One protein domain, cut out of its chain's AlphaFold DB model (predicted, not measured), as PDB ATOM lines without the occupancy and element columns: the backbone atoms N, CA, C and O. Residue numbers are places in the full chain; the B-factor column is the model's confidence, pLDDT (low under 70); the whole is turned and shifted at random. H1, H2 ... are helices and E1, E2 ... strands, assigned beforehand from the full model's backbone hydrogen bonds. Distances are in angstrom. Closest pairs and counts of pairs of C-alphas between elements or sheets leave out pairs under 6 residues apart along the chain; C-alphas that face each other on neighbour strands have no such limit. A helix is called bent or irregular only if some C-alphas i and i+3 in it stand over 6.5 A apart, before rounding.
ATOM      1  N   VAL A   2     -19.696  -7.625   7.074       97.31
ATOM      2  CA  VAL A   2     -18.227  -7.653   7.117       97.31
ATOM      3  C   VAL A   2     -17.783  -6.880   8.359       97.31
ATOM      4  O   VAL A   2     -18.451  -5.913   8.728       97.31
ATOM      5  N   ILE A   3     -16.711  -7.338   9.005       98.12
ATOM      6  CA  ILE A   3     -16.046  -6.649  10.116       98.12
ATOM      7  C   ILE A   3     -14.665  -6.240   9.611       98.12
ATOM      8  O   ILE A   3     -13.923  -7.119   9.182       98.12
ATOM      9  N   ASP A   4     -14.377  -4.941   9.664       98.25
ATOM     10  CA  ASP A   4     -13.206  -4.272   9.086       98.25
ATOM     11  C   ASP A   4     -13.052  -4.458   7.561       98.25
ATOM     12  O   ASP A   4     -13.416  -5.471   6.963       98.25
ATOM     13  N   VAL A   5     -12.561  -3.420   6.885       97.19
ATOM     14  CA  VAL A   5     -12.408  -3.352   5.425       97.19
ATOM     15  C   VAL A   5     -11.030  -2.755   5.086       97.19
ATOM     16  O   VAL A   5     -10.931  -1.560   4.780       97.19
ATOM     17  N   PRO A   6      -9.957  -3.571   5.157       93.44
ATOM     18  CA  PRO A   6      -8.595  -3.149   4.830       93.44
ATOM     19  C   PRO A   6      -8.443  -2.733   3.364       93.44
ATOM     20  O   PRO A   6      -9.315  -2.973   2.521       93.44
ATOM     21  N   LEU A   7      -7.282  -2.159   3.047       90.25
ATOM     22  CA  LEU A   7      -6.881  -1.871   1.671       90.25
ATOM     23  C   LEU A   7      -6.863  -3.161   0.828       90.25
ATOM     24  O   LEU A   7      -6.491  -4.222   1.323       90.25
ATOM     25  N   GLU A   8      -7.261  -3.061  -0.441       89.69
ATOM     26  CA  GLU A   8      -7.304  -4.161  -1.419       89.69
ATOM     27  C   GLU A   8      -8.292  -5.300  -1.088       89.69
ATOM     28  O   GLU A   8      -8.228  -6.386  -1.672       89.69
ATOM     29  N   SER A   9      -9.255  -5.072  -0.188       94.69
ATOM     30  CA  SER A   9     -10.218  -6.103   0.230       94.69
ATOM     31  C   SER A   9     -11.541  -6.075  -0.539       94.69
ATOM     32  O   SER A   9     -12.198  -7.114  -0.659       94.69
ATOM     33  N   THR A  10     -11.933  -4.932  -1.112       95.75
ATOM     34  CA  THR A  10     -13.264  -4.736  -1.710       95.75
ATOM     35  C   THR A  10     -13.564  -5.745  -2.809       95.75
ATOM     36  O   THR A  10     -14.631  -6.353  -2.790       95.75
ATOM     37  N   ASN A  11     -12.645  -5.957  -3.754       96.06
ATOM     38  CA  ASN A  11     -12.885  -6.886  -4.864       96.06
ATOM     39  C   ASN A  11     -13.012  -8.331  -4.363       96.06
ATOM     40  O   ASN A  11     -13.964  -9.011  -4.722       96.06
ATOM     41  N   THR A  12     -12.138  -8.755  -3.444       97.38
ATOM     42  CA  THR A  12     -12.216 -10.079  -2.805       97.38
ATOM     43  C   THR A  12     -13.560 -10.292  -2.106       97.38
ATOM     44  O   THR A  12     -14.162 -11.362  -2.215       97.38
ATOM     45  N   ILE A  13     -14.059  -9.268  -1.407       98.19
ATOM     46  CA  ILE A  13     -15.365  -9.314  -0.744       98.19
ATOM     47  C   ILE A  13     -16.492  -9.407  -1.779       98.19
ATOM     48  O   ILE A  13     -17.383 -10.238  -1.619       98.19
ATOM     49  N   LEU A  14     -16.468  -8.593  -2.836       98.31
ATOM     50  CA  LEU A  14     -17.495  -8.609  -3.885       98.31
ATOM     51  C   LEU A  14     -17.548  -9.952  -4.618       98.31
ATOM     52  O   LEU A  14     -18.636 -10.504  -4.764       98.31
ATOM     53  N   ASP A  15     -16.394 -10.512  -4.979       98.31
ATOM     54  CA  ASP A  15     -16.291 -11.826  -5.619       98.31
ATOM     55  C   ASP A  15     -16.854 -12.928  -4.710       98.31
ATOM     56  O   ASP A  15     -17.579 -13.820  -5.160       98.31
ATOM     57  N   TYR A  16     -16.563 -12.863  -3.404       98.38
ATOM     58  CA  TYR A  16     -17.125 -13.796  -2.431       98.38
ATOM     59  C   TYR A  16     -18.647 -13.652  -2.315       98.38
ATOM     60  O   TYR A  16     -19.353 -14.661  -2.247       98.38
ATOM     61  N   LEU A  17     -19.165 -12.421  -2.290       98.12
ATOM     62  CA  LEU A  17     -20.602 -12.163  -2.227       98.12
ATOM     63  C   LEU A  17     -21.315 -12.696  -3.474       98.12
ATOM     64  O   LEU A  17     -22.311 -13.400  -3.331       98.12
ATOM     65  N   GLU A  18     -20.788 -12.423  -4.671       98.06
ATOM     66  CA  GLU A  18     -21.357 -12.897  -5.938       98.06
ATOM     67  C   GLU A  18     -21.346 -14.426  -6.018       98.06
ATOM     68  O   GLU A  18     -22.391 -15.043  -6.227       98.06
ATOM     69  N   LYS A  19     -20.191 -15.054  -5.759       98.50
ATOM     70  CA  LYS A  19     -20.028 -16.515  -5.817       98.50
ATOM     71  C   LYS A  19     -20.982 -17.270  -4.887       98.50
ATOM     72  O   LYS A  19     -21.331 -18.413  -5.176       98.50
ATOM     73  N   ASN A  20     -21.343 -16.667  -3.758       98.19
ATOM     74  CA  ASN A  20     -22.204 -17.285  -2.750       98.19
ATOM     75  C   ASN A  20     -23.635 -16.719  -2.755       98.19
ATOM     76  O   ASN A  20     -24.397 -17.029  -1.842       98.19
ATOM     77  N   GLU A  21     -23.992 -15.888  -3.741       97.94
ATOM     78  CA  GLU A  21     -25.315 -15.257  -3.861       97.94
ATOM     79  C   GLU A  21     -25.738 -14.487  -2.588       97.94
ATOM     80  O   GLU A  21     -26.899 -14.482  -2.171       97.94
ATOM     81  N   LEU A  22     -24.774 -13.826  -1.939       97.00
ATOM     82  CA  LEU A  22     -24.965 -13.107  -0.681       97.00
ATOM     83  C   LEU A  22     -25.175 -11.609  -0.906       97.00
ATOM     84  O   LEU A  22     -24.542 -10.978  -1.747       97.00
ATOM     85  N   VAL A  23     -26.002 -11.001  -0.054       96.31
ATOM     86  CA  VAL A  23     -26.207  -9.547  -0.030       96.31
ATOM     87  C   VAL A  23     -25.588  -8.957   1.231       96.31
ATOM     88  O   VAL A  23     -26.018  -9.250   2.351       96.31
ATOM     89  N   LEU A  24     -24.605  -8.073   1.062       97.56
ATOM     90  CA  LEU A  24     -24.015  -7.344   2.179       97.56
ATOM     91  C   LEU A  24     -24.975  -6.255   2.676       97.56
ATOM     92  O   LEU A  24     -25.460  -5.436   1.905       97.56
ATOM     93  N   LYS A  25     -25.270  -6.261   3.981       97.69
ATOM     94  CA  LYS A  25     -26.188  -5.295   4.616       97.69
ATOM     95  C   LYS A  25     -25.512  -4.332   5.586       97.69
ATOM     96  O   LYS A  25     -26.014  -3.234   5.776       97.69
ATOM     97  N   LYS A  26     -24.424  -4.763   6.225       98.31
ATOM     98  CA  LYS A  26     -23.724  -4.024   7.279       98.31
ATOM     99  C   LYS A  26     -22.219  -4.228   7.155       98.31
ATOM    100  O   LYS A  26     -21.791  -5.365   6.910       98.31
ATOM    101  N   ILE A  27     -21.480  -3.150   7.363       98.62
ATOM    102  CA  ILE A  27     -20.034  -3.088   7.570       98.62
ATOM    103  C   ILE A  27     -19.843  -2.586   9.001       98.62
ATOM    104  O   ILE A  27     -20.391  -1.546   9.353       98.62
ATOM    105  N   ILE A  28     -19.134  -3.335   9.834       98.69
ATOM    106  CA  ILE A  28     -18.837  -2.949  11.217       98.69
ATOM    107  C   ILE A  28     -17.343  -2.675  11.291       98.69
ATOM    108  O   ILE A  28     -16.561  -3.508  10.845       98.69
ATOM    109  N   LEU A  29     -16.951  -1.530  11.831       98.81
ATOM    110  CA  LEU A  29     -15.547  -1.158  11.962       98.81
ATOM    111  C   LEU A  29     -15.168  -1.163  13.436       98.81
ATOM    112  O   LEU A  29     -15.822  -0.505  14.250       98.81
ATOM    113  N   THR A  30     -14.135  -1.927  13.768       98.75
ATOM    114  CA  THR A  30     -13.674  -2.099  15.148       98.75
ATOM    115  C   THR A  30     -13.023  -0.832  15.685       98.75
ATOM    116  O   THR A  30     -13.158  -0.543  16.870       98.75
ATOM    117  N   HIS A  31     -12.336  -0.068  14.834       98.31
ATOM    118  CA  HIS A  31     -11.707   1.205  15.180       98.31
ATOM    119  C   HIS A  31     -11.309   2.000  13.924       98.31
ATOM    120  O   HIS A  31     -11.470   1.527  12.800       98.31
ATOM    121  N   GLY A  32     -10.819   3.229  14.115       95.50
ATOM    122  CA  GLY A  32     -10.562   4.207  13.050       95.50
ATOM    123  C   GLY A  32      -9.236   4.091  12.293       95.50
ATOM    124  O   GLY A  32      -8.920   4.993  11.521       95.50
ATOM    125  N   HIS A  33      -8.420   3.054  12.500       93.88
ATOM    126  CA  HIS A  33      -7.141   2.968  11.789       93.88
ATOM    127  C   HIS A  33      -7.296   2.539  10.330       93.88
ATOM    128  O   HIS A  33      -8.188   1.782   9.949       93.88
ATOM    129  N   TYR A  34      -6.386   3.052   9.501       90.69
ATOM    130  CA  TYR A  34      -6.441   2.940   8.046       90.69
ATOM    131  C   TYR A  34      -6.520   1.490   7.559       90.69
ATOM    132  O   TYR A  34      -7.279   1.185   6.645       90.69
ATOM    133  N   ASP A  35      -5.766   0.591   8.181       91.56
ATOM    134  CA  ASP A  35      -5.686  -0.823   7.842       91.56
ATOM    135  C   ASP A  35      -6.955  -1.592   8.226       91.56
ATOM    136  O   ASP A  35      -7.100  -2.743   7.845       91.56
ATOM    137  N   HIS A  36      -7.923  -0.934   8.866       96.00
ATOM    138  CA  HIS A  36      -9.242  -1.484   9.173       96.00
ATOM    139  C   HIS A  36     -10.375  -0.776   8.427       96.00
ATOM    140  O   HIS A  36     -11.452  -1.350   8.293       96.00
ATOM    141  N   ILE A  37     -10.173   0.449   7.930       95.00
ATOM    142  CA  ILE A  37     -11.264   1.254   7.347       95.00
ATOM    143  C   ILE A  37     -11.049   1.671   5.890       95.00
ATOM    144  O   ILE A  37     -11.968   2.239   5.295       95.00
ATOM    145  N   ALA A  38      -9.865   1.419   5.318       92.44
ATOM    146  CA  ALA A  38      -9.410   2.012   4.057       92.44
ATOM    147  C   ALA A  38     -10.434   1.962   2.919       92.44
ATOM    148  O   ALA A  38     -10.597   2.957   2.216       92.44
ATOM    149  N   GLU A  39     -11.134   0.842   2.733       95.25
ATOM    150  CA  GLU A  39     -12.091   0.699   1.629       95.25
ATOM    151  C   GLU A  39     -13.548   0.605   2.091       95.25
ATOM    152  O   GLU A  39     -14.438   0.297   1.295       95.25
ATOM    153  N   ALA A  40     -13.832   0.907   3.360       97.06
ATOM    154  CA  ALA A  40     -15.173   0.776   3.920       97.06
ATOM    155  C   ALA A  40     -16.200   1.638   3.161       97.06
ATOM    156  O   ALA A  40     -17.273   1.148   2.799       97.06
ATOM    157  N   GLY A  41     -15.848   2.891   2.844       96.56
ATOM    158  CA  GLY A  41     -16.695   3.787   2.051       96.56
ATOM    159  C   GLY A  41     -16.919   3.289   0.619       96.56
ATOM    160  O   GLY A  41     -18.048   3.282   0.124       96.56
ATOM    161  N   LEU A  42     -15.868   2.783  -0.034       96.06
ATOM    162  CA  LEU A  42     -15.958   2.211  -1.380       96.06
ATOM    163  C   LEU A  42     -16.873   0.975  -1.406       96.06
ATOM    164  O   LEU A  42     -17.762   0.868  -2.261       96.06
ATOM    165  N   LEU A  43     -16.689   0.054  -0.456       97.69
ATOM    166  CA  LEU A  43     -17.508  -1.147  -0.324       97.69
ATOM    167  C   LEU A  43     -18.969  -0.792  -0.010       97.69
ATOM    168  O   LEU A  43     -19.884  -1.358  -0.619       97.69
ATOM    169  N   SER A  44     -19.201   0.175   0.882       98.06
ATOM    170  CA  SER A  44     -20.534   0.706   1.189       98.06
ATOM    171  C   SER A  44     -21.210   1.270  -0.065       98.06
ATOM    172  O   SER A  44     -22.330   0.872  -0.398       98.06
ATOM    173  N   GLN A  45     -20.512   2.095  -0.851       97.19
ATOM    174  CA  GLN A  45     -21.054   2.676  -2.083       97.19
ATOM    175  C   GLN A  45     -21.494   1.603  -3.094       97.19
ATOM    176  O   GLN A  45     -22.574   1.737  -3.697       97.19
ATOM    177  N   LYS A  46     -20.680   0.552  -3.269       97.31
ATOM    178  CA  LYS A  46     -20.925  -0.550  -4.217       97.31
ATOM    179  C   LYS A  46     -22.041  -1.494  -3.768       97.31
ATOM    180  O   LYS A  46     -22.801  -1.967  -4.606       97.31
ATOM    181  N   THR A  47     -22.160  -1.750  -2.467       98.06
ATOM    182  CA  THR A  47     -23.094  -2.757  -1.922       98.06
ATOM    183  C   THR A  47     -24.365  -2.169  -1.313       98.06
ATOM    184  O   THR A  47     -25.328  -2.900  -1.085       98.06
ATOM    185  N   LYS A  48     -24.383  -0.857  -1.050       98.06
ATOM    186  CA  LYS A  48     -25.396  -0.155  -0.240       98.06
ATOM    187  C   LYS A  48     -25.476  -0.647   1.210       98.06
ATOM    188  O   LYS A  48     -26.478  -0.414   1.881       98.06
ATOM    189  N   ALA A  49     -24.441  -1.336   1.689       98.31
ATOM    190  CA  ALA A  49     -24.320  -1.694   3.091       98.31
ATOM    191  C   ALA A  49     -24.052  -0.447   3.938       98.31
ATOM    192  O   ALA A  49     -23.248   0.401   3.553       98.31
ATOM    193  N   ILE A  50     -24.704  -0.372   5.095       98.25
ATOM    194  CA  ILE A  50     -24.481   0.710   6.058       98.25
ATOM    195  C   ILE A  50     -23.209   0.458   6.876       98.25
ATOM    196  O   ILE A  50     -22.892  -0.703   7.167       98.25
ATOM    197  N   ILE A  51     -22.504   1.520   7.254       98.69
ATOM    198  CA  ILE A  51     -21.325   1.482   8.123       98.69
ATOM    199  C   ILE A  51     -21.724   1.751   9.573       98.69
ATOM    200  O   ILE A  51     -22.425   2.716   9.873       98.69
ATOM    201  N   LEU A  52     -21.243   0.897  10.471       98.69
ATOM    202  CA  LEU A  52     -21.406   1.012  11.912       98.69
ATOM    203  C   LEU A  52     -20.026   1.131  12.566       98.69
ATOM    204  O   LEU A  52     -19.126   0.352  12.252       98.69
ATOM    205  N   MET A  53     -19.868   2.093  13.469       98.38
ATOM    206  CA  MET A  53     -18.601   2.408  14.138       98.38
ATOM    207  C   MET A  53     -18.880   3.134  15.454       98.38
ATOM    208  O   MET A  53     -19.923   3.761  15.602       98.38
ATOM    209  N   HIS A  54     -17.965   3.076  16.416       98.62
ATOM    210  CA  HIS A  54     -18.081   3.861  17.641       98.62
ATOM    211  C   HIS A  54     -17.889   5.368  17.396       98.62
ATOM    212  O   HIS A  54     -17.022   5.771  16.623       98.62
ATOM    213  N   GLU A  55     -18.637   6.212  18.111       97.50
ATOM    214  CA  GLU A  55     -18.629   7.672  17.908       97.50
ATOM    215  C   GLU A  55     -17.239   8.317  18.036       97.50
ATOM    216  O   GLU A  55     -16.875   9.161  17.223       97.50
ATOM    217  N   ASN A  56     -16.433   7.861  18.999       97.94
ATOM    218  CA  ASN A  56     -15.100   8.417  19.263       97.94
ATOM    219  C   ASN A  56     -14.064   8.194  18.146       97.94
ATOM    220  O   ASN A  56     -13.036   8.866  18.161       97.94
ATOM    221  N   ASP A  57     -14.323   7.282  17.204       97.25
ATOM    222  CA  ASP A  57     -13.466   7.060  16.031       97.25
ATOM    223  C   ASP A  57     -14.186   7.416  14.712       97.25
ATOM    224  O   ASP A  57     -13.580   7.348  13.644       97.25
ATOM    225  N   ALA A  58     -15.463   7.817  14.755       96.06
ATOM    226  CA  ALA A  58     -16.303   8.009  13.567       96.06
ATOM    227  C   ALA A  58     -15.776   9.074  12.599       96.06
ATOM    228  O   ALA A  58     -15.997   8.989  11.390       96.06
ATOM    229  N   ASP A  59     -15.067  10.074  13.112       94.81
ATOM    230  CA  ASP A  59     -14.491  11.129  12.290       94.81
ATOM    231  C   ASP A  59     -13.325  10.641  11.420       94.81
ATOM    232  O   ASP A  59     -13.145  11.205  10.343       94.81
ATOM    233  N   TYR A  60     -12.625   9.555  11.781       93.88
ATOM    234  CA  TYR A  60     -11.608   8.941  10.920       93.88
ATOM    235  C   TYR A  60     -12.202   8.538   9.565       93.88
ATOM    236  O   TYR A  60     -11.560   8.732   8.544       93.88
ATOM    237  N   LEU A  61     -13.458   8.086   9.493       93.06
ATOM    238  CA  LEU A  61     -14.095   7.754   8.209       93.06
ATOM    239  C   LEU A  61     -14.322   8.953   7.284       93.06
ATOM    240  O   LEU A  61     -14.432   8.782   6.069       93.06
ATOM    241  N   SER A  62     -14.426  10.155   7.845       91.81
ATOM    242  CA  SER A  62     -14.769  11.369   7.098       91.81
ATOM    243  C   SER A  62     -13.599  12.336   6.935       91.81
ATOM    244  O   SER A  62     -13.592  13.127   5.992       91.81
ATOM    245  N   ASP A  63     -12.613  12.267   7.828       88.75
ATOM    246  CA  ASP A  63     -11.488  13.185   7.904       88.75
ATOM    247  C   ASP A  63     -10.199  12.498   7.440       88.75
ATOM    248  O   ASP A  63      -9.534  11.749   8.161       88.75
ATOM    249  N   VAL A  64      -9.831  12.787   6.197       81.25
ATOM    250  CA  VAL A  64      -8.605  12.280   5.580       81.25
ATOM    251  C   VAL A  64      -7.359  12.771   6.330       81.25
ATOM    252  O   VAL A  64      -6.338  12.076   6.345       81.25
ATOM    253  N   ASP A  65      -7.425  13.925   7.003       83.62
ATOM    254  CA  ASP A  65      -6.268  14.510   7.675       83.62
ATOM    255  C   ASP A  65      -5.838  13.704   8.905       83.62
ATOM    256  O   ASP A  65      -4.647  13.643   9.238       83.62
ATOM    257  N   LYS A  66      -6.768  12.964   9.517       83.94
ATOM    258  CA  LYS A  66      -6.455  12.010  10.593       83.94
ATOM    259  C   LYS A  66      -5.535  10.872  10.153       83.94
ATOM    260  O   LYS A  66      -4.868  10.261  10.991       83.94
ATOM    261  N   HIS A  67      -5.421  10.645   8.848       80.62
ATOM    262  CA  HIS A  67      -4.551   9.640   8.249       80.62
ATOM    263  C   HIS A  67      -3.220  10.203   7.736       80.62
ATOM    264  O   HIS A  67      -2.408   9.452   7.199       80.62
ATOM    265  N   GLN A  68      -2.929  11.495   7.926       73.19
ATOM    266  CA  GLN A  68      -1.724  12.132   7.369       73.19
ATOM    267  C   GLN A  68      -0.413  11.434   7.751       73.19
ATOM    268  O   GLN A  68       0.502  11.350   6.934       73.19
ATOM    269  N   ARG A  69      -0.300  10.891   8.973       70.50
ATOM    270  CA  ARG A  69       0.904  10.136   9.379       70.50
ATOM    271  C   ARG A  69       1.091   8.856   8.566       70.50
ATOM    272  O   ARG A  69       2.222   8.443   8.329       70.50
ATOM    273  N   ILE A  70      -0.011   8.257   8.129       67.31
ATOM    274  CA  ILE A  70      -0.028   7.049   7.314       67.31
ATOM    275  C   ILE A  70       0.248   7.371   5.845       67.31
ATOM    276  O   ILE A  70       0.914   6.577   5.187       67.31
ATOM    277  N   PHE A  71      -0.131   8.553   5.341       64.31
ATOM    278  CA  PHE A  71       0.238   8.989   3.984       64.31
ATOM    279  C   PHE A  71       1.740   8.856   3.713       64.31
ATOM    280  O   PHE A  71       2.142   8.367   2.662       64.31
ATOM    281  N   SER A  72       2.583   9.218   4.685       65.19
ATOM    282  CA  SER A  72       4.040   9.072   4.559       65.19
ATOM    283  C   SER A  72       4.517   7.613   4.456       65.19
ATOM    284  O   SER A  72       5.644   7.386   4.027       65.19
ATOM    285  N   MET A  73       3.691   6.636   4.849       66.44
ATOM    286  CA  MET A  73       4.005   5.202   4.836       66.44
ATOM    287  C   MET A  73       3.408   4.461   3.632       66.44
ATOM    288  O   MET A  73       4.100   3.645   3.031       66.44
ATOM    289  N   VAL A  74       2.144   4.724   3.282       66.12
ATOM    290  CA  VAL A  74       1.403   3.983   2.232       66.12
ATOM    291  C   VAL A  74       1.112   4.814   0.975       66.12
ATOM    292  O   VAL A  74       0.582   4.291  -0.003       66.12
ATOM    293  N   GLY A  75       1.495   6.094   0.971       68.75
ATOM    294  CA  GLY A  75       1.447   6.969  -0.197       68.75
ATOM    295  C   GLY A  75       0.049   7.156  -0.794       68.75
ATOM    296  O   GLY A  75      -0.970   7.100  -0.105       68.75
ATOM    297  N   GLU A  76       0.012   7.387  -2.108       69.75
ATOM    298  CA  GLU A  76      -1.213   7.653  -2.878       69.75
ATOM    299  C   GLU A  76      -2.186   6.463  -2.925       69.75
ATOM    300  O   GLU A  76      -3.379   6.669  -3.135       69.75
ATOM    301  N   ALA A  77      -1.713   5.231  -2.698       68.06
ATOM    302  CA  ALA A  77      -2.531   4.022  -2.822       68.06
ATOM    303  C   ALA A  77      -3.727   4.014  -1.855       68.06
ATOM    304  O   ALA A  77      -4.833   3.653  -2.248       68.06
ATOM    305  N   PHE A  78      -3.536   4.486  -0.618       68.69
ATOM    306  CA  PHE A  78      -4.637   4.653   0.335       68.69
ATOM    307  C   PHE A  78      -5.654   5.691  -0.155       68.69
ATOM    308  O   PHE A  78      -6.856   5.440  -0.161       68.69
ATOM    309  N   TYR A  79      -5.174   6.840  -0.632       70.31
ATOM    310  CA  TYR A  79      -6.020   7.958  -1.054       70.31
ATOM    311  C   TYR A  79      -6.833   7.653  -2.315       70.31
ATOM    312  O   TYR A  79      -7.890   8.244  -2.512       70.31
ATOM    313  N   ALA A  80      -6.366   6.732  -3.160       74.62
ATOM    314  CA  ALA A  80      -7.092   6.318  -4.356       74.62
ATOM    315  C   ALA A  80      -8.395   5.566  -4.032       74.62
ATOM    316  O   ALA A  80      -9.372   5.697  -4.773       74.62
ATOM    317  N   ASN A  81      -8.414   4.805  -2.932       76.62
ATOM    318  CA  ASN A  81      -9.546   3.947  -2.564       76.62
ATOM    319  C   ASN A  81     -10.306   4.428  -1.320       76.62
ATOM    320  O   ASN A  81     -11.435   3.983  -1.096       76.62
ATOM    321  N   PHE A  82      -9.734   5.350  -0.543       87.44
ATOM    322  CA  PHE A  82     -10.423   5.965   0.583       87.44
ATOM    323  C   PHE A  82     -11.521   6.904   0.082       87.44
ATOM    324  O   PHE A  82     -11.253   7.954  -0.502       87.44
ATOM    325  N   LEU A  83     -12.774   6.518   0.322       91.62
ATOM    326  CA  LEU A  83     -13.949   7.327   0.022       91.62
ATOM    327  C   LEU A  83     -14.511   7.890   1.336       91.62
ATOM    328  O   LEU A  83     -15.174   7.136   2.056       91.62
ATOM    329  N   PRO A  84     -14.268   9.177   1.656       91.81
ATOM    330  CA  PRO A  84     -14.706   9.752   2.919       91.81
ATOM    331  C   PRO A  84     -16.229   9.734   3.048       91.81
ATOM    332  O   PRO A  84     -16.939  10.184   2.143       91.81
ATOM    333  N   GLN A  85     -16.731   9.259   4.183       93.06
ATOM    334  CA  GLN A  85     -18.153   9.317   4.518       93.06
ATOM    335  C   GLN A  85     -18.376   9.270   6.028       93.06
ATOM    336  O   GLN A  85     -17.468   8.982   6.797       93.06
ATOM    337  N   GLN A  86     -19.596   9.572   6.466       95.88
ATOM    338  CA  GLN A  86     -19.981   9.386   7.864       95.88
ATOM    339  C   GLN A  86     -20.363   7.924   8.111       95.88
ATOM    340  O   GLN A  86     -20.824   7.235   7.199       95.88
ATOM    341  N   ALA A  87     -20.200   7.459   9.349       97.44
ATOM    342  CA  ALA A  87     -20.857   6.234   9.784       97.44
ATOM    343  C   ALA A  87     -22.382   6.437   9.764       97.44
ATOM    344  O   ALA A  87     -22.882   7.473  10.203       97.44
ATOM    345  N   ASP A  88     -23.121   5.445   9.270       98.38
ATOM    346  CA  ASP A  88     -24.585   5.488   9.220       98.38
ATOM    347  C   ASP A  88     -25.207   5.280  10.607       98.38
ATOM    348  O   ASP A  88     -26.276   5.818  10.896       98.38
ATOM    349  N   LEU A  89     -24.551   4.488  11.466       98.12
ATOM    350  CA  LEU A  89     -24.943   4.287  12.861       98.12
ATOM    351  C   LEU A  89     -23.721   4.340  13.776       98.12
ATOM    352  O   LEU A  89     -22.708   3.682  13.528       98.12
ATOM    353  N   LEU A  90     -23.862   5.088  14.867       98.56
ATOM    354  CA  LEU A  90     -22.864   5.168  15.920       98.56
ATOM    355  C   LEU A  90     -23.164   4.120  16.989       98.56
ATOM    356  O   LEU A  90     -24.277   4.075  17.508       98.56
ATOM    357  N   LEU A  91     -22.182   3.273  17.273       98.50
ATOM    358  CA  LEU A  91     -22.276   2.191  18.248       98.50
ATOM    359  C   LEU A  91     -21.802   2.651  19.627       98.50
ATOM    360  O   LEU A  91     -20.824   3.393  19.734       98.50
ATOM    361  N   GLN A  92     -22.447   2.139  20.668       98.38
ATOM    362  CA  GLN A  92     -22.076   2.315  22.068       98.38
ATOM    363  C   GLN A  92     -21.866   0.965  22.760       98.38
ATOM    364  O   GLN A  92     -22.241  -0.102  22.264       98.38
TER     365      GLN A  92
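What this domain is: This is residues 2 to 92 of the 190 residues of the protein "MBL fold metallo-hydrolase" of Bacteroidetes bacterium 4572_77 (UniProt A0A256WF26). A short sheet of three strands stands on one side of a rather flat domain, with H3 and H4 on one of its faces; H1 lies at one end of the longest axis, H5 at the other, and H2 near the middle. The helices are loosely set, and no two of them clearly touch. The printed part has 91 residues with six named helices and three named strands, in the order H1 E1 H2 H3 E2 H4 H5 H6 E3; the sheet, E1 E2 E3, is all parallel and the class is mostly helix. The whole is compact, with a radius of gyration of the C-alphas of 12.6 A, and spans 39 by 31 by 17 A, only just flat.

How they stand to each other: Residues 2 to 3 pair parallel with residues 27 to 28 of E1, residues 26 to 28. H1, residues 10 to 19, is close to but not clearly touching H3, residues 40 to 47, with the C-alphas of Thr 10 and Leu 43 5.7 A apart. E1 and E2, residues 50 to 54, are parallel at 23 degrees, with N 27 and O 50 2.8 A apart. With H2, residues 34 to 37, and H3 they make a strand-helix-strand unit, two parallel neighbour strands with helices between, whose crossover is right-handed. E2 and E3, residues 89 to 91, are parallel at 32 degrees, with N 91 and O 53 2.9 A apart; H4, residues 55 to 61, H5, residues 64 to 74, and H6, residues 76 to 81, come between them in a second unit. H3 and H4 on one face of the sheet make two layers; the closest C-alphas are those of Ser 44 and Ile 50 for H3 and E2, 6.3 A, and Glu 55 and Leu 90 for H4 and E3, 5.3 A. H5 is close to but not clearly touching H2, Tyr 34 to His 67 7.0 A between C-alphas, and H6, Phe 71 to Phe 78 7.5 A. Every O i to N i+4 pair is within hydrogen-bond range in H1 and H3, but 0 of 3 in H4, with 3 of 4 O i to N i+3, 2 of 7 in H5, with 5 of 8, and 1 of 2 in H6; H2 is too short for such a pair.

Where its parts are: H1 runs 14.2 A from C-alpha 10 at (-13.264, -4.736, -1.710), and E2 is 13.6 A long. H5, 13.4 A, and H4, 10.7 A, are irregular: C-alphas 66 and 69 are 7.7 A apart, and 56 and 59 7.5 A. E3 ends with C-alpha 91 at (-22.276, 2.191, 18.248).

The domain as a whole: The C-alphas farthest apart, of Glu 21 and Ser 72, are 39.0 A apart. The printed part has no cut, and no link is long. The mean pLDDT of the printed part is 91.5; residues 70 to 78 are under 70.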